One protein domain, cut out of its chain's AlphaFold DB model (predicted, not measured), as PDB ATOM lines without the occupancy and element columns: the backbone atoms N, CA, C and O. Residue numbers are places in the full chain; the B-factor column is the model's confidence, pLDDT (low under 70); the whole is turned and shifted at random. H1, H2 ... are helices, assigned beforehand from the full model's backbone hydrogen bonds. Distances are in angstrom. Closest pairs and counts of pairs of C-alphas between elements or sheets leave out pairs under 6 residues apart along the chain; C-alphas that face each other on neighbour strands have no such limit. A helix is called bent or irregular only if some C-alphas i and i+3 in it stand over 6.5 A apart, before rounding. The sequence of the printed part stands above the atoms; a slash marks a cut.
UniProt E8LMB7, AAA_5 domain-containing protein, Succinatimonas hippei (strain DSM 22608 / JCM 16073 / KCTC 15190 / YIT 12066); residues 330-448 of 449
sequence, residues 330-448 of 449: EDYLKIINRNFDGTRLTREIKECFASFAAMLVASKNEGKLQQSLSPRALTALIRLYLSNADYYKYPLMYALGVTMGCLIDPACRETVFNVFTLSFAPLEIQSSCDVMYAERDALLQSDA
ATOM      1  N   GLU A 330       0.890 -10.117   4.817       91.25
ATOM      2  CA  GLU A 330       0.152 -11.348   4.523       91.25
ATOM      3  C   GLU A 330      -0.399 -11.999   5.798       91.25
ATOM      4  O   GLU A 330      -1.528 -12.493   5.798       91.25
ATOM      5  N   ASP A 331       0.359 -11.956   6.896       90.44
ATOM      6  CA  ASP A 331      -0.060 -12.500   8.187       90.44
ATOM      7  C   ASP A 331      -1.204 -11.670   8.781       90.44
ATOM      8  O   ASP A 331      -2.229 -12.223   9.188       90.44
ATOM      9  N   TYR A 332      -1.093 -10.337   8.748       92.19
ATOM     10  CA  TYR A 332      -2.187  -9.453   9.154       92.19
ATOM     11  C   TYR A 332      -3.436  -9.660   8.301       92.19
ATOM     12  O   TYR A 332      -4.539  -9.715   8.841       92.19
ATOM     13  N   LEU A 333      -3.285  -9.826   6.985       92.31
ATOM     14  CA  LEU A 333      -4.413 -10.071   6.093       92.31
ATOM     15  C   LEU A 333      -5.120 -11.391   6.431       92.31
ATOM     16  O   LEU A 333      -6.350 -11.427   6.458       92.31
ATOM     17  N   LYS A 334      -4.373 -12.456   6.760       88.88
ATOM     18  CA  LYS A 334      -4.946 -13.720   7.260       88.88
ATOM     19  C   LYS A 334      -5.715 -13.512   8.566       88.88
ATOM     20  O   LYS A 334      -6.847 -13.978   8.674       88.88
ATOM     21  N   ILE A 335      -5.149 -12.772   9.524       89.31
ATOM     22  CA  ILE A 335      -5.802 -12.463  10.810       89.31
ATOM     23  C   ILE A 335      -7.094 -11.660  10.596       89.31
ATOM     24  O   ILE A 335      -8.126 -11.974  11.190       89.31
ATOM     25  N   ILE A 336      -7.068 -10.644   9.728       91.25
ATOM     26  CA  ILE A 336      -8.237  -9.809   9.423       91.25
ATOM     27  C   ILE A 336      -9.307 -10.629   8.701       91.25
ATOM     28  O   ILE A 336     -10.474 -10.578   9.080       91.25
ATOM     29  N   ASN A 337      -8.928 -11.406   7.683       90.56
ATOM     30  CA  ASN A 337      -9.868 -12.265   6.968       90.56
ATOM     31  C   ASN A 337     -10.530 -13.262   7.916       90.56
ATOM     32  O   ASN A 337     -11.740 -13.409   7.860       90.56
ATOM     33  N   ARG A 338      -9.766 -13.853   8.838       85.25
ATOM     34  CA  ARG A 338     -10.281 -14.758   9.868       85.25
ATOM     35  C   ARG A 338     -11.291 -14.080  10.799       85.25
ATOM     36  O   ARG A 338     -12.350 -14.637  11.060       85.25
ATOM     37  N   ASN A 339     -10.954 -12.908  11.336       87.75
ATOM     38  CA  ASN A 339     -11.755 -12.262  12.382       87.75
ATOM     39  C   ASN A 339     -12.956 -11.472  11.843       87.75
ATOM     40  O   ASN A 339     -13.866 -11.156  12.609       87.75
ATOM     41  N   PHE A 340     -12.941 -11.126  10.554       88.94
ATOM     42  CA  PHE A 340     -13.929 -10.252   9.920       88.94
ATOM     43  C   PHE A 340     -14.464 -10.822   8.602       88.94
ATOM     44  O   PHE A 340     -14.841 -10.065   7.693       88.94
ATOM     45  N   ASP A 341     -14.483 -12.146   8.467       82.88
ATOM     46  CA  ASP A 341     -15.200 -12.784   7.368       82.88
ATOM     47  C   ASP A 341     -16.709 -12.523   7.488       82.88
ATOM     48  O   ASP A 341     -17.246 -12.418   8.591       82.88
ATOM     49  N   GLY A 342     -17.390 -12.335   6.358       79.38
ATOM     50  CA  GLY A 342     -18.826 -12.013   6.330       79.38
ATOM     51  C   GLY A 342     -19.217 -10.618   6.849       79.38
ATOM     52  O   GLY A 342     -20.405 -10.317   6.952       79.38
ATOM     53  N   THR A 343     -18.255  -9.747   7.167       86.25
ATOM     54  CA  THR A 343     -18.529  -8.340   7.516       86.25
ATOM     55  C   THR A 343     -18.637  -7.450   6.273       86.25
ATOM     56  O   THR A 343     -18.248  -7.845   5.176       86.25
ATOM     57  N   ARG A 344     -19.093  -6.199   6.449       83.31
ATOM     58  CA  ARG A 344     -19.151  -5.175   5.384       83.31
ATOM     59  C   ARG A 344     -17.784  -4.686   4.867       83.31
ATOM     60  O   ARG A 344     -17.741  -3.784   4.039       83.31
ATOM     61  N   LEU A 345     -16.670  -5.235   5.358       85.50
ATOM     62  CA  LEU A 345     -15.329  -4.856   4.909       85.50
ATOM     63  C   LEU A 345     -15.040  -5.421   3.518       85.50
ATOM     64  O   LEU A 345     -14.955  -6.640   3.342       85.50
ATOM     65  N   THR A 346     -14.799  -4.532   2.555       87.31
ATOM     66  CA  THR A 346     -14.291  -4.922   1.237       87.31
ATOM     67  C   THR A 346     -12.867  -5.463   1.347       87.31
ATOM     68  O   THR A 346     -12.133  -5.176   2.298       87.31
ATOM     69  N   ARG A 347     -12.453  -6.252   0.351       87.81
ATOM     70  CA  ARG A 347     -11.085  -6.783   0.266       87.81
ATOM     71  C   ARG A 347     -10.036  -5.666   0.302       87.81
ATOM     72  O   ARG A 347      -9.046  -5.795   1.011       87.81
ATOM     73  N   GLU A 348     -10.295  -4.567  -0.397       87.56
ATOM     74  CA  GLU A 348      -9.424  -3.387  -0.453       87.56
ATOM     75  C   GLU A 348      -9.198  -2.785   0.939       87.56
ATOM     76  O   GLU A 348      -8.057  -2.583   1.347       87.56
ATOM     77  N   ILE A 349     -10.265  -2.596   1.726       87.56
ATOM     78  CA  ILE A 349     -10.156  -2.046   3.085       87.56
ATOM     79  C   ILE A 349      -9.352  -2.988   3.997       87.56
ATOM     80  O   ILE A 349      -8.526  -2.533   4.791       87.56
ATOM     81  N   LYS A 350      -9.555  -4.309   3.881       91.44
ATOM     82  CA  LYS A 350      -8.772  -5.302   4.641       91.44
ATOM     83  C   LYS A 350      -7.284  -5.234   4.283       91.44
ATOM     84  O   LYS A 350      -6.439  -5.291   5.177       91.44
ATOM     85  N   GLU A 351      -6.962  -5.072   3.001       92.06
ATOM     86  CA  GLU A 351      -5.586  -4.898   2.525       92.06
ATOM     87  C   GLU A 351      -4.962  -3.581   3.016       92.06
ATOM     88  O   GLU A 351      -3.783  -3.586   3.387       92.06
ATOM     89  N   CYS A 352      -5.737  -2.492   3.105       90.94
ATOM     90  CA  CYS A 352      -5.301  -1.229   3.709       90.94
ATOM     91  C   CYS A 352      -4.966  -1.393   5.198       90.94
ATOM     92  O   CYS A 352      -3.882  -0.998   5.619       90.94
ATOM     93  N   PHE A 353      -5.834  -2.036   5.991       92.19
ATOM     94  CA  PHE A 353      -5.558  -2.307   7.411       92.19
ATOM     95  C   PHE A 353      -4.321  -3.189   7.615       92.19
ATOM     96  O   PHE A 353      -3.510  -2.918   8.502       92.19
ATOM     97  N   ALA A 354      -4.153  -4.222   6.786       93.19
ATOM     98  CA  ALA A 354      -2.973  -5.081   6.828       93.19
ATOM     99  C   ALA A 354      -1.691  -4.310   6.471       93.19
ATOM    100  O   ALA A 354      -0.667  -4.465   7.137       93.19
ATOM    101  N   SER A 355      -1.754  -3.458   5.441       92.62
ATOM    102  CA  SER A 355      -0.641  -2.593   5.039       92.62
ATOM    103  C   SER A 355      -0.280  -1.599   6.138       92.62
ATOM    104  O   SER A 355       0.892  -1.442   6.464       92.62
ATOM    105  N   PHE A 356      -1.291  -0.987   6.755       91.44
ATOM    106  CA  PHE A 356      -1.128  -0.036   7.846       91.44
ATOM    107  C   PHE A 356      -0.399  -0.656   9.040       91.44
ATOM    108  O   PHE A 356       0.603  -0.110   9.498       91.44
ATOM    109  N   ALA A 357      -0.836  -1.832   9.497       91.81
ATOM    110  CA  ALA A 357      -0.183  -2.531  10.602       91.81
ATOM    111  C   ALA A 357       1.278  -2.898  10.281       91.81
ATOM    112  O   ALA A 357       2.167  -2.656  11.098       91.81
ATOM    113  N   ALA A 358       1.547  -3.406   9.074       91.94
ATOM    114  CA  ALA A 358       2.903  -3.751   8.644       91.94
ATOM    115  C   ALA A 358       3.827  -2.519   8.545       91.94
ATOM    116  O   ALA A 358       4.984  -2.573   8.961       91.94
ATOM    117  N   MET A 359       3.325  -1.385   8.044       90.06
ATOM    118  CA  MET A 359       4.102  -0.144   7.950       90.06
ATOM    119  C   MET A 359       4.392   0.487   9.318       90.06
ATOM    120  O   MET A 359       5.453   1.087   9.499       90.06
ATOM    121  N   LEU A 360       3.490   0.342  10.293       89.00
ATOM    122  CA  LEU A 360       3.743   0.778  11.669       89.00
ATOM    123  C   LEU A 360       4.869  -0.028  12.319       89.00
ATOM    124  O   LEU A 360       5.728   0.550  12.979       89.00
ATOM    125  N   VAL A 361       4.899  -1.343  12.095       88.62
ATOM    126  CA  VAL A 361       6.009  -2.199  12.534       88.62
ATOM    127  C   VAL A 361       7.322  -1.768  11.871       88.62
ATOM    128  O   VAL A 361       8.318  -1.581  12.563       88.62
ATOM    129  N   ALA A 362       7.324  -1.523  10.557       88.12
ATOM    130  CA  ALA A 362       8.514  -1.025   9.863       88.12
ATOM    131  C   ALA A 362       8.997   0.320  10.439       88.12
ATOM    132  O   ALA A 362      10.179   0.488  10.721       88.12
ATOM    133  N   SER A 363       8.071   1.246  10.707       87.12
ATOM    134  CA  SER A 363       8.383   2.558  11.292       87.12
ATOM    135  C   SER A 363       8.930   2.452  12.721       87.12
ATOM    136  O   SER A 363       9.811   3.225  13.098       87.12
ATOM    137  N   LYS A 364       8.449   1.481  13.512       85.25
ATOM    138  CA  LYS A 364       9.019   1.139  14.825       85.25
ATOM    139  C   LYS A 364      10.452   0.629  14.686       85.25
ATOM    140  O   LYS A 364      11.338   1.107  15.383       85.25
ATOM    141  N   ASN A 365      10.689  -0.298  13.762       84.31
ATOM    142  CA  ASN A 365      12.012  -0.890  13.550       84.31
ATOM    143  C   ASN A 365      13.035   0.133  13.016       84.31
ATOM    144  O   ASN A 365      14.227   0.002  13.275       84.31
ATOM    145  N   GLU A 366      12.573   1.189  12.340       85.19
ATOM    146  CA  GLU A 366      13.379   2.359  11.954       85.19
ATOM    147  C   GLU A 366      13.614   3.367  13.100       85.19
ATOM    148  O   GLU A 366      14.297   4.371  12.901       85.19
ATOM    149  N   GLY A 367      13.038   3.144  14.286       80.88
ATOM    150  CA  GLY A 367      13.146   4.037  15.444       80.88
ATOM    151  C   GLY A 367      12.286   5.302  15.360       80.88
ATOM    152  O   GLY A 367      12.449   6.206  16.176       80.88
ATOM    153  N   LYS A 368      11.366   5.389  14.388       81.25
ATOM    154  CA  LYS A 368      10.444   6.531  14.229       81.25
ATOM    155  C   LYS A 368       9.226   6.443  15.148       81.25
ATOM    156  O   LYS A 368       8.569   7.450  15.385       81.25
ATOM    157  N   LEU A 369       8.909   5.244  15.631       77.00
ATOM    158  CA  LEU A 369       7.846   4.986  16.597       77.00
ATOM    159  C   LEU A 369       8.414   4.199  17.772       77.00
ATOM    160  O   LEU A 369       9.215   3.289  17.573       77.00
ATOM    161  N   GLN A 370       7.949   4.513  18.979       70.31
ATOM    162  CA  GLN A 370       8.243   3.693  20.152       70.31
ATOM    163  C   GLN A 370       7.522   2.347  20.019       70.31
ATOM    164  O   GLN A 370       8.160   1.305  19.904       70.31
ATOM    165  N   GLN A 371       6.193   2.363  19.889       71.06
ATOM    166  CA  GLN A 371       5.379   1.149  19.857       71.06
ATOM    167  C   GLN A 371       4.681   0.927  18.505       71.06
ATOM    168  O   GLN A 371       4.270   1.866  17.824       71.06
ATOM    169  N   SER A 372       4.531  -0.344  18.128       79.75
ATOM    170  CA  SER A 372       3.740  -0.817  16.986       79.75
ATOM    171  C   SER A 372       2.302  -1.140  17.413       79.75
ATOM    172  O   SER A 372       1.969  -1.220  18.596       79.75
ATOM    173  N   LEU A 373       1.426  -1.367  16.435       83.69
ATOM    174  CA  LEU A 373       0.064  -1.830  16.687       83.69
ATOM    175  C   LEU A 373       0.032  -3.365  16.743       83.69
ATOM    176  O   LEU A 373       0.253  -4.026  15.732       83.69
ATOM    177  N   SER A 374      -0.297  -3.937  17.904       86.25
ATOM    178  CA  SER A 374      -0.470  -5.393  18.028       86.25
ATOM    179  C   SER A 374      -1.685  -5.902  17.225       86.25
ATOM    180  O   SER A 374      -2.657  -5.160  17.041       86.25
ATOM    181  N   PRO A 375      -1.734  -7.190  16.829       88.44
ATOM    182  CA  PRO A 375      -2.905  -7.774  16.160       88.44
ATOM    183  C   PRO A 375      -4.221  -7.629  16.935       88.44
ATOM    184  O   PRO A 375      -5.296  -7.492  16.342       88.44
ATOM    185  N   ARG A 376      -4.149  -7.637  18.275       87.62
ATOM    186  CA  ARG A 376      -5.312  -7.411  19.147       87.62
ATOM    187  C   ARG A 376      -5.809  -5.973  19.026       87.62
ATOM    188  O   ARG A 376      -7.004  -5.768  18.826       87.62
ATOM    189  N   ALA A 377      -4.900  -5.001  19.082       88.38
ATOM    190  CA  ALA A 377      -5.235  -3.590  18.923       88.38
ATOM    191  C   ALA A 377      -5.757  -3.287  17.506       88.38
ATOM    192  O   ALA A 377      -6.745  -2.576  17.360       88.38
ATOM    193  N   LEU A 378      -5.191  -3.911  16.468       90.88
ATOM    194  CA  LEU A 378      -5.712  -3.829  15.099       90.88
ATOM    195  C   LEU A 378      -7.143  -4.367  14.992       90.88
ATOM    196  O   LEU A 378      -8.008  -3.732  14.393       90.88
ATOM    197  N   THR A 379      -7.420  -5.517  15.609       91.56
ATOM    198  CA  THR A 379      -8.775  -6.084  15.642       91.56
ATOM    199  C   THR A 379      -9.742  -5.152  16.385       91.56
ATOM    200  O   THR A 379     -10.872  -4.961  15.938       91.56
ATOM    201  N   ALA A 380      -9.314  -4.528  17.485       90.31
ATOM    202  CA  ALA A 380     -10.121  -3.538  18.198       90.31
ATOM    203  C   ALA A 380     -10.414  -2.300  17.333       90.31
ATOM    204  O   ALA A 380     -11.567  -1.881  17.251       90.31
ATOM    205  N   LEU A 381      -9.409  -1.782  16.620       90.25
ATOM    206  CA  LEU A 381      -9.551  -0.649  15.703       90.25
ATOM    207  C   LEU A 381     -10.588  -0.945  14.613       90.25
ATOM    208  O   LEU A 381     -11.506  -0.155  14.392       90.25
ATOM    209  N   ILE A 382     -10.494  -2.110  13.967       91.75
ATOM    210  CA  ILE A 382     -11.440  -2.511  12.917       91.75
ATOM    211  C   ILE A 382     -12.857  -2.676  13.486       91.75
ATOM    212  O   ILE A 382     -13.827  -2.261  12.851       91.75
ATOM    213  N   ARG A 383     -12.998  -3.236  14.696       91.94
ATOM    214  CA  ARG A 383     -14.301  -3.335  15.376       91.94
ATOM    215  C   ARG A 383     -14.888  -1.962  15.684       91.94
ATOM    216  O   ARG A 383     -16.067  -1.761  15.428       91.94
ATOM    217  N   LEU A 384     -14.086  -1.014  16.170       88.81
ATOM    218  CA  LEU A 384     -14.531   0.361  16.424       88.81
ATOM    219  C   LEU A 384     -14.983   1.059  15.141       88.81
ATOM    220  O   LEU A 384     -16.032   1.701  15.139       88.81
ATOM    221  N   TYR A 385     -14.232   0.889  14.052       88.31
ATOM    222  CA  TYR A 385     -14.626   1.382  12.735       88.31
ATOM    223  C   TYR A 385     -15.974   0.790  12.301       88.31
ATOM    224  O   TYR A 385     -16.877   1.527  11.913       88.31
ATOM    225  N   LEU A 386     -16.142  -0.531  12.418       89.31
ATOM    226  CA  LEU A 386     -17.372  -1.215  12.025       89.31
ATOM    227  C   LEU A 386     -18.575  -0.833  12.885       89.31
ATOM    228  O   LEU A 386     -19.648  -0.630  12.328       89.31
ATOM    229  N   SER A 387     -18.419  -0.728  14.202       88.38
ATOM    230  CA  SER A 387     -19.525  -0.397  15.106       88.38
ATOM    231  C   SER A 387     -20.013   1.037  14.939       88.38
ATOM    232  O   SER A 387     -21.183   1.308  15.181       88.38
ATOM    233  N   ASN A 388     -19.137   1.951  14.510       84.44
ATOM    234  CA  ASN A 388     -19.462   3.372  14.433       84.44
ATOM    235  C   ASN A 388     -19.552   3.924  13.007       84.44
ATOM    236  O   ASN A 388     -19.653   5.140  12.833       84.44
ATOM    237  N   ALA A 389     -19.528   3.063  11.983       80.25
ATOM    238  CA  ALA A 389     -19.516   3.526  10.597       80.25
ATOM    239  C   ALA A 389     -20.776   4.314  10.200       80.25
ATOM    240  O   ALA A 389     -20.707   5.128   9.288       80.25
ATOM    241  N   ASP A 390     -21.892   4.101  10.902       79.81
ATOM    242  CA  ASP A 390     -23.169   4.776  10.640       79.81
ATOM    243  C   ASP A 390     -23.390   6.014  11.538       79.81
ATOM    244  O   ASP A 390     -24.325   6.779  11.317       79.81
ATOM    245  N   TYR A 391     -22.531   6.221  12.546       76.12
ATOM    246  CA  TYR A 391     -22.678   7.277  13.558       76.12
ATOM    247  C   TYR A 391     -21.740   8.463  13.333       76.12
ATOM    248  O   TYR A 391     -22.130   9.607  13.561       76.12
ATOM    249  N   TYR A 392     -20.509   8.209  12.882       70.00
ATOM    250  CA  TYR A 392     -19.530   9.266  12.638       70.00
ATOM    251  C   TYR A 392     -19.390   9.567  11.153       70.00
ATOM    252  O   TYR A 392     -19.396   8.670  10.316       70.00
ATOM    253  N   LYS A 393     -19.159  10.845  10.839       70.88
ATOM    254  CA  LYS A 393     -18.804  11.290   9.487       70.88
ATOM    255  C   LYS A 393     -17.472  10.687   9.017       70.88
ATOM    256  O   LYS A 393     -17.345  10.326   7.851       70.88
ATOM    257  N   TYR A 394     -16.509  10.541   9.932       74.94
ATOM    258  CA  TYR A 394     -15.189   9.955   9.674       74.94
ATOM    259  C   TYR A 394     -14.889   8.802  10.655       74.94
ATOM    260  O   TYR A 394     -14.052   8.928  11.552       74.94
ATOM    261  N   PRO A 395     -15.545   7.640  10.504       77.12
ATOM    262  CA  PRO A 395     -15.493   6.558  11.494       77.12
ATOM    263  C   PRO A 395     -14.105   5.922  11.634       77.12
ATOM    264  O   PRO A 395     -13.737   5.438  12.703       77.12
ATOM    265  N   LEU A 396     -13.308   5.942  10.563       79.56
ATOM    266  CA  LEU A 396     -11.944   5.417  10.569       79.56
ATOM    267  C   LEU A 396     -10.982   6.321  11.353       79.56
ATOM    268  O   LEU A 396     -10.135   5.819  12.090       79.56
ATOM    269  N   MET A 397     -11.148   7.641  11.230       74.81
ATOM    270  CA  MET A 397     -10.385   8.637  11.991       74.81
ATOM    271  C   MET A 397     -10.692   8.537  13.478       74.81
ATOM    272  O   MET A 397      -9.774   8.498  14.295       74.81
ATOM    273  N   TYR A 398     -11.974   8.399  13.822       76.56
ATOM    274  CA  TYR A 398     -12.402   8.150  15.193       76.56
ATOM    275  C   TYR A 398     -11.753   6.879  15.765       76.56
ATOM    276  O   TYR A 398     -11.097   6.928  16.806       76.56
ATOM    277  N   ALA A 399     -11.855   5.752  15.050       83.56
ATOM    278  CA  ALA A 399     -11.264   4.490  15.489       83.56
ATOM    279  C   ALA A 399      -9.742   4.605  15.684       83.56
ATOM    280  O   ALA A 399      -9.213   4.139  16.696       83.56
ATOM    281  N   LEU A 400      -9.032   5.267  14.765       81.62
ATOM    282  CA  LEU A 400      -7.595   5.507  14.894       81.62
ATOM    283  C   LEU A 400      -7.273   6.394  16.108       81.62
ATOM    284  O   LEU A 400      -6.379   6.067  16.888       81.62
ATOM    285  N   GLY A 401      -8.024   7.480  16.299       76.00
ATOM    286  CA  GLY A 401      -7.845   8.420  17.403       76.00
ATOM    287  C   GLY A 401      -8.055   7.784  18.776       76.00
ATOM    288  O   GLY A 401      -7.313   8.101  19.704       76.00
ATOM    289  N   VAL A 402      -9.004   6.855  18.898       78.19
ATOM    290  CA  VAL A 402      -9.251   6.100  20.137       78.19
ATOM    291  C   VAL A 402      -8.181   5.033  20.357       78.19
ATOM    292  O   VAL A 402      -7.606   4.947  21.437       78.19
ATOM    293  N   THR A 403      -7.880   4.227  19.336       79.94
ATOM    294  CA  THR A 403      -6.988   3.070  19.520       79.94
ATOM    295  C   THR A 403      -5.528   3.492  19.681       79.94
ATOM    296  O   THR A 403      -4.822   2.954  20.524       79.94
ATOM    297  N   MET A 404      -5.070   4.453  18.877       73.94
ATOM    298  CA  MET A 404      -3.670   4.888  18.836       73.94
ATOM    299  C   MET A 404      -3.450   6.218  19.558       73.94
ATOM    300  O   MET A 404      -2.386   6.437  20.126       73.94
ATOM    301  N   GLY A 405      -4.443   7.110  19.593       66.69
ATOM    302  CA  GLY A 405      -4.276   8.432  20.202       66.69
ATOM    303  C   GLY A 405      -4.083   8.423  21.722       66.69
ATOM    304  O   GLY A 405      -3.593   9.421  22.248       66.69
ATOM    305  N   CYS A 406      -4.427   7.325  22.408       61.69
ATOM    306  CA  CYS A 406      -4.126   7.100  23.828       61.69
ATOM    307  C   CYS A 406      -2.777   6.402  24.068       61.69
ATOM    308  O   CYS A 406      -2.258   6.462  25.177       61.69
ATOM    309  N   LEU A 407      -2.230   5.721  23.056       62.72
ATOM    310  CA  LEU A 407      -1.027   4.889  23.179       62.72
ATOM    311  C   LEU A 407       0.241   5.586  22.676       62.72
ATOM    312  O   LEU A 407       1.337   5.079  22.882       62.72
ATOM    313  N   ILE A 408       0.101   6.719  21.983       67.88
ATOM    314  CA  ILE A 408       1.196   7.341  21.239       67.88
ATOM    315  C   ILE A 408       1.447   8.755  21.733       67.88
ATOM    316  O   ILE A 408       0.526   9.575  21.823       67.88
ATOM    317  N   ASP A 409       2.725   9.031  21.995       69.50
ATOM    318  CA  ASP A 409       3.236  10.363  22.297       69.50
ATOM    319  C   ASP A 409       2.740  11.372  21.239       69.50
ATOM    320  O   ASP A 409       2.841  11.094  20.037       69.50
ATOM    321  N   PRO A 410       2.216  12.545  21.642       71.25
ATOM    322  CA  PRO A 410       1.917  13.647  20.735       71.25
ATOM    323  C   PRO A 410       2.954  13.892  19.628       71.25
ATOM    324  O   PRO A 410       2.558  14.166  18.496       71.25
ATOM    325  N   ALA A 411       4.248  13.718  19.913       72.50
ATOM    326  CA  ALA A 411       5.334  13.882  18.944       72.50
ATOM    327  C   ALA A 411       5.321  12.847  17.799       72.50
ATOM    328  O   ALA A 411       5.765  13.140  16.694       72.50
ATOM    329  N   CYS A 412       4.787  11.646  18.034       74.94
ATOM    330  CA  CYS A 412       4.737  10.554  17.054       74.94
ATOM    331  C   CYS A 412       3.433  10.536  16.228       74.94
ATOM    332  O   CYS A 412       3.276   9.714  15.319       74.94
ATOM    333  N   ARG A 413       2.481  11.435  16.524       76.88
ATOM    334  CA  ARG A 413       1.165  11.490  15.861       76.88
ATOM    335  C   ARG A 413       1.272  11.756  14.364       76.88
ATOM    336  O   ARG A 413       0.579  11.112  13.582       76.88
ATOM    337  N   GLU A 414       2.172  12.652  13.963       78.25
ATOM    338  CA  GLU A 414       2.395  12.981  12.552       78.25
ATOM    339  C   GLU A 414       2.921  11.770  11.771       78.25
ATOM    340  O   GLU A 414       2.449  11.476  10.675       78.25
ATOM    341  N   THR A 415       3.834  10.993  12.361       81.56
ATOM    342  CA  THR A 415       4.342   9.757  11.749       81.56
ATOM    343  C   THR A 415       3.228   8.737  11.536       81.56
ATOM    344  O   THR A 415       3.112   8.178  10.446       81.56
ATOM    345  N   VAL A 416       2.370   8.521  12.538       81.88
ATOM    346  CA  VAL A 416       1.221   7.609  12.408       81.88
ATOM    347  C   VAL A 416       0.236   8.096  11.354       81.88
ATOM    348  O   VAL A 416      -0.243   7.292  10.554       81.88
ATOM    349  N   PHE A 417      -0.028   9.401  11.303       80.00
ATOM    350  CA  PHE A 417      -0.900   9.993  10.294       80.00
ATOM    351  C   PHE A 417      -0.325   9.859   8.874       80.00
ATOM    352  O   PHE A 417      -1.056   9.542   7.934       80.00
ATOM    353  N   ASN A 418       0.991  10.009   8.710       82.31
ATOM    354  CA  ASN A 418       1.669   9.793   7.432       82.31
ATOM    355  C   ASN A 418       1.569   8.327   6.987       82.31
ATOM    356  O   ASN A 418       1.205   8.049   5.842       82.31
ATOM    357  N   VAL A 419       1.815   7.376   7.896       85.69
ATOM    358  CA  VAL A 419       1.651   5.937   7.623       85.69
ATOM    359  C   VAL A 419       0.201   5.601   7.271       85.69
ATOM    360  O   VAL A 419      -0.048   4.825   6.344       85.69
ATOM    361  N   PHE A 420      -0.758   6.211   7.969       84.50
ATOM    362  CA  PHE A 420      -2.180   6.077   7.678       84.50
ATOM    363  C   PHE A 420      -2.504   6.575   6.265       84.50
ATOM    364  O   PHE A 420      -3.047   5.823   5.458       84.50
ATOM    365  N   THR A 421      -2.106   7.802   5.935       81.25
ATOM    366  CA  THR A 421      -2.389   8.425   4.635       81.25
ATOM    367  C   THR A 421      -1.825   7.593   3.487       81.25
ATOM    368  O   THR A 421      -2.512   7.367   2.497       81.25
ATOM    369  N   LEU A 422      -0.611   7.055   3.640       84.62
ATOM    370  CA  LEU A 422      -0.001   6.168   2.646       84.62
ATOM    371  C   LEU A 422      -0.747   4.833   2.505       84.62
ATOM    372  O   LEU A 422      -0.950   4.355   1.392       84.62
ATOM    373  N   SER A 423      -1.174   4.234   3.619       84.56
ATOM    374  CA  SER A 423      -1.829   2.917   3.620       84.56
ATOM    375  C   SER A 423      -3.269   2.959   3.102       84.56
ATOM    376  O   SER A 423      -3.753   1.977   2.540       84.56
ATOM    377  N   PHE A 424      -3.951   4.089   3.296       83.19
ATOM    378  CA  PHE A 424      -5.349   4.307   2.919       83.19
ATOM    379  C   PHE A 424      -5.515   5.229   1.699       83.19
ATOM    380  O   PHE A 424      -6.647   5.525   1.321       83.19
ATOM    381  N   ALA A 425      -4.420   5.620   1.033       75.25
ATOM    382  CA  ALA A 425      -4.441   6.409  -0.202       75.25
ATOM    383  C   ALA A 425      -5.414   5.881  -1.282       75.25
ATOM    384  O   ALA A 425      -6.092   6.707  -1.893       75.25
ATOM    385  N   PRO A 426      -5.570   4.552  -1.497       73.38
ATOM    386  CA  PRO A 426      -6.516   4.029  -2.488       73.38
ATOM    387  C   PRO A 426      -7.991   4.357  -2.214       73.38
ATOM    388  O   PRO A 426      -8.808   4.245  -3.119       73.38
ATOM    389  N   LEU A 427      -8.345   4.731  -0.981       68.31
ATOM    390  CA  LEU A 427      -9.720   5.033  -0.580       68.31
ATOM    391  C   LEU A 427     -10.047   6.538  -0.618       68.31
ATOM    392  O   LEU A 427     -11.126   6.919  -0.175       68.31
ATOM    393  N   GLU A 428      -9.123   7.385  -1.097       60.41
ATOM    394  CA  GLU A 428      -9.289   8.846  -1.237       60.41
ATOM    395  C   GLU A 428      -9.879   9.537   0.010       60.41
ATOM    396  O   GLU A 428     -10.677  10.473  -0.076       60.41
ATOM    397  N   ILE A 429      -9.490   9.082   1.204       61.28
ATOM    398  CA  ILE A 429     -10.003   9.633   2.462       61.28
ATOM    399  C   ILE A 429      -9.415  11.036   2.656       61.28
ATOM    400  O   ILE A 429      -8.294  11.198   3.134       61.28
ATOM    401  N   GLN A 430     -10.170  12.068   2.270       50.56
ATOM    402  CA  GLN A 430      -9.822  13.462   2.540       50.56
ATOM    403  C   GLN A 430     -10.041  13.771   4.026       50.56
ATOM    404  O   GLN A 430     -11.156  14.051   4.464       50.56
ATOM    405  N   SER A 431      -8.967  13.741   4.808       55.72
ATOM    406  CA  SER A 431      -8.964  14.186   6.205       55.72
ATOM    407  C   SER A 431      -7.625  14.832   6.548       55.72
ATOM    408  O   SER A 431      -6.601  14.413   6.016       55.72
ATOM    409  N   SER A 432      -7.617  15.832   7.433       57.91
ATOM    410  CA  SER A 432      -6.388  16.379   8.020       57.91
ATOM    411  C   SER A 432      -6.182  15.844   9.439       57.91
ATOM    412  O   SER A 432      -7.149  15.561  10.153       57.91
ATOM    413  N   CYS A 433      -4.918  15.723   9.851       55.44
ATOM    414  CA  CYS A 433      -4.523  15.278  11.192       55.44
ATOM    415  C   CYS A 433      -5.199  16.124  12.291       55.44
ATOM    416  O   CYS A 433      -5.730  15.587  13.262       55.44
ATOM    417  N   ASP A 434      -5.267  17.442  12.084       56.94
ATOM    418  CA  ASP A 434      -5.862  18.380  13.040       56.94
ATOM    419  C   ASP A 434      -7.367  18.160  13.225       56.94
ATOM    420  O   ASP A 434      -7.858  18.190  14.350       56.94
ATOM    421  N   VAL A 435      -8.101  17.875  12.142       62.47
ATOM    422  CA  VAL A 435      -9.544  17.581  12.211       62.47
ATOM    423  C   VAL A 435      -9.788  16.260  12.944       62.47
ATOM    424  O   VAL A 435     -10.693  16.184  13.771       62.47
ATOM    425  N   MET A 436      -8.947  15.246  12.716       62.28
ATOM    426  CA  MET A 436      -9.039  13.949  13.395       62.28
ATOM    427  C   MET A 436      -8.885  14.075  14.920       62.28
ATOM    428  O   MET A 436      -9.686  13.510  15.669       62.28
ATOM    429  N   TYR A 437      -7.864  14.792  15.400       61.94
ATOM    430  CA  TYR A 437      -7.652  14.954  16.841       61.94
ATOM    431  C   TYR A 437      -8.663  15.918  17.471       61.94
ATOM    432  O   TYR A 437      -9.136  15.638  18.572       61.94
ATOM    433  N   ALA A 438      -9.060  16.980  16.762       63.69
ATOM    434  CA  ALA A 438     -10.076  17.918  17.236       63.69
ATOM    435  C   ALA A 438     -11.457  17.260  17.400       63.69
ATOM    436  O   ALA A 438     -12.115  17.493  18.411       63.69
ATOM    437  N   GLU A 439     -11.888  16.404  16.463       61.09
ATOM    438  CA  GLU A 439     -13.157  15.668  16.590       61.09
ATOM    439  C   GLU A 439     -13.129  14.664  17.753       61.09
ATOM    440  O   GLU A 439     -14.100  14.574  18.504       61.09
ATOM    441  N   ARG A 440     -12.009  13.955  17.970       62.09
ATOM    442  CA  ARG A 440     -11.835  13.087  19.150       62.09
ATOM    443  C   ARG A 440     -11.930  13.890  20.450       62.09
ATOM    444  O   ARG A 440     -12.630  13.481  21.372       62.09
ATOM    445  N   ASP A 441     -11.200  14.999  20.534       64.31
ATOM    446  CA  ASP A 441     -11.097  15.795  21.761       64.31
ATOM    447  C   ASP A 441     -12.416  16.499  22.102       64.31
ATOM    448  O   ASP A 441     -12.777  16.565  23.276       64.31
ATOM    449  N   ALA A 442     -13.186  16.924  21.097       64.31
ATOM    450  CA  ALA A 442     -14.539  17.442  21.293       64.31
ATOM    451  C   ALA A 442     -15.502  16.383  21.872       64.31
ATOM    452  O   ALA A 442     -16.322  16.707  22.727       64.31
ATOM    453  N   LEU A 443     -15.379  15.116  21.453       56.00
ATOM    454  CA  LEU A 443     -16.213  14.008  21.942       56.00
ATOM    455  C   LEU A 443     -15.842  13.560  23.363       56.00
ATOM    456  O   LEU A 443     -16.719  13.284  24.175       56.00
ATOM    457  N   LEU A 444     -14.548  13.539  23.700       55.62
ATOM    458  CA  LEU A 444     -14.102  13.253  25.070       55.62
ATOM    459  C   LEU A 444     -14.556  14.332  26.067       55.62
ATOM    460  O   LEU A 444     -14.707  14.047  27.252       55.62
ATOM    461  N   GLN A 445     -14.779  15.562  25.597       53.44
ATOM    462  CA  GLN A 445     -15.308  16.655  26.412       53.44
ATOM    463  C   GLN A 445     -16.838  16.621  26.547       53.44
ATOM    464  O   GLN A 445     -17.349  17.106  27.554       53.44
ATOM    465  N   SER A 446     -17.575  16.040  25.590       48.84
ATOM    466  CA  SER A 446     -19.044  15.968  25.655       48.84
ATOM    467  C   SER A 446     -19.582  14.908  26.624       48.84
ATOM    468  O   SER A 446     -20.698  15.071  27.100       48.84
ATOM    469  N   ASP A 447     -18.799  13.875  26.953       41.88
ATOM    470  CA  ASP A 447     -19.168  12.846  27.951       41.88
ATOM    471  C   ASP A 447     -18.780  13.230  29.397       41.88
ATOM    472  O   ASP A 447     -19.052  12.486  30.340       41.88
ATOM    473  N   ALA A 448     -18.136  14.388  29.590       37.78
ATOM    474  CA  ALA A 448     -17.734  14.913  30.898       37.78
ATOM    475  C   ALA A 448     -18.700  15.978  31.465       37.78
ATOM    476  O   ALA A 448     -18.372  16.603  32.478       37.78
TER     477      ALA A 448
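AT A GLANCE: This is residues 330 to 448 of the 449 residues of the protein "AAA_5 domain-containing protein" of Succinatimonas hippei (strain DSM 22608 / JCM 16073 / KCTC 15190 / YIT 12066) (UniProt E8LMB7). Two helix pairs, H2 with H5 and H3 with H4, stand loosely beside each other and make the middle of the domain, each pair running opposite ways. H1 packs on H2 and H3 at one end, and H6 crosses H4 at the other end. The printed part has 119 residues with six named helices, H1 to H6 in order along the chain, and no named strand; the class is all helix, with mostly crossed helix packing. It is compact, with a radius of gyration of the C-alphas of 13.8 A, and its outline is rounded, with spans of 38 by 36 by 26 A.

IN THESE COORDINATES: H2, the longest helix, holds residues 347 to 365 and measures 27.3 A from C-alpha 347 at (-11.085, -6.783, 0.266) to C-alpha 365. H5, residues 410 to 427, measures 25.8 A; it has a kink of 36 degrees near residue 421 and is irregular, with C-alphas 423 and 426 7.8 A apart. H3 is residues 375 to 388, 20.0 A long, and H4 is residues 395 to 403, 12.2 A. H1, residues 330 to 339, is 14.3 A long and begins with C-alpha 330 at (0.152, -11.348, 4.523). H6, residues 433 to 446, is 20.5 A long and ends with C-alpha 446 at (-19.044, 15.968, 25.655).

HOW THE PARTS SIT: H2 touches H5 at a shallow tilt of 32 degrees, opposite ways; their closest C-alphas, of Phe 356 and Ser 423, are 5.2 A apart. With residues 350 to 358 alone, H2 touches H1 at a steep tilt of 51 degrees, closest at Tyr 332 and Ala 354, whose C-alphas are 5.0 A apart. H2 and H3 are close but not clearly touching, with the C-alphas of Ala 357 and Leu 378 closest at 7.2 A. H3 touches H1 with residues 375 to 379 alone, the C-alphas of Tyr 332 and Pro 375 being closest at 7.2 A. H3 and H4 form a helical hairpin at a steep tilt of 41 degrees, closest at the C-alphas of Tyr 385 and Leu 396, 5.3 A apart. H4 is about perpendicular to H6, at 73 degrees, and touches its residues 436 to 440 alone; the closest C-alphas, of Met 397 and Met 436, are 5.7 A apart. H4 and H5 are near each other, while H1 and H6 are apart. Every O i to N i+4 pair is within hydrogen-bond range in H1, H2, H3, H4 and H6; in H5 10 of 14 are.

THE WHOLE: The two C-alphas farthest apart, of Glu 330 and Ala 448, are 41.3 A from each other. The printed part has no cut. The link from H5 to H6 is tight, the other links are short, and none is long. The mean pLDDT of the printed part is 78.5; residues 405 to 409 and 427 to 448 are under 70, and H6 has a mean of 59.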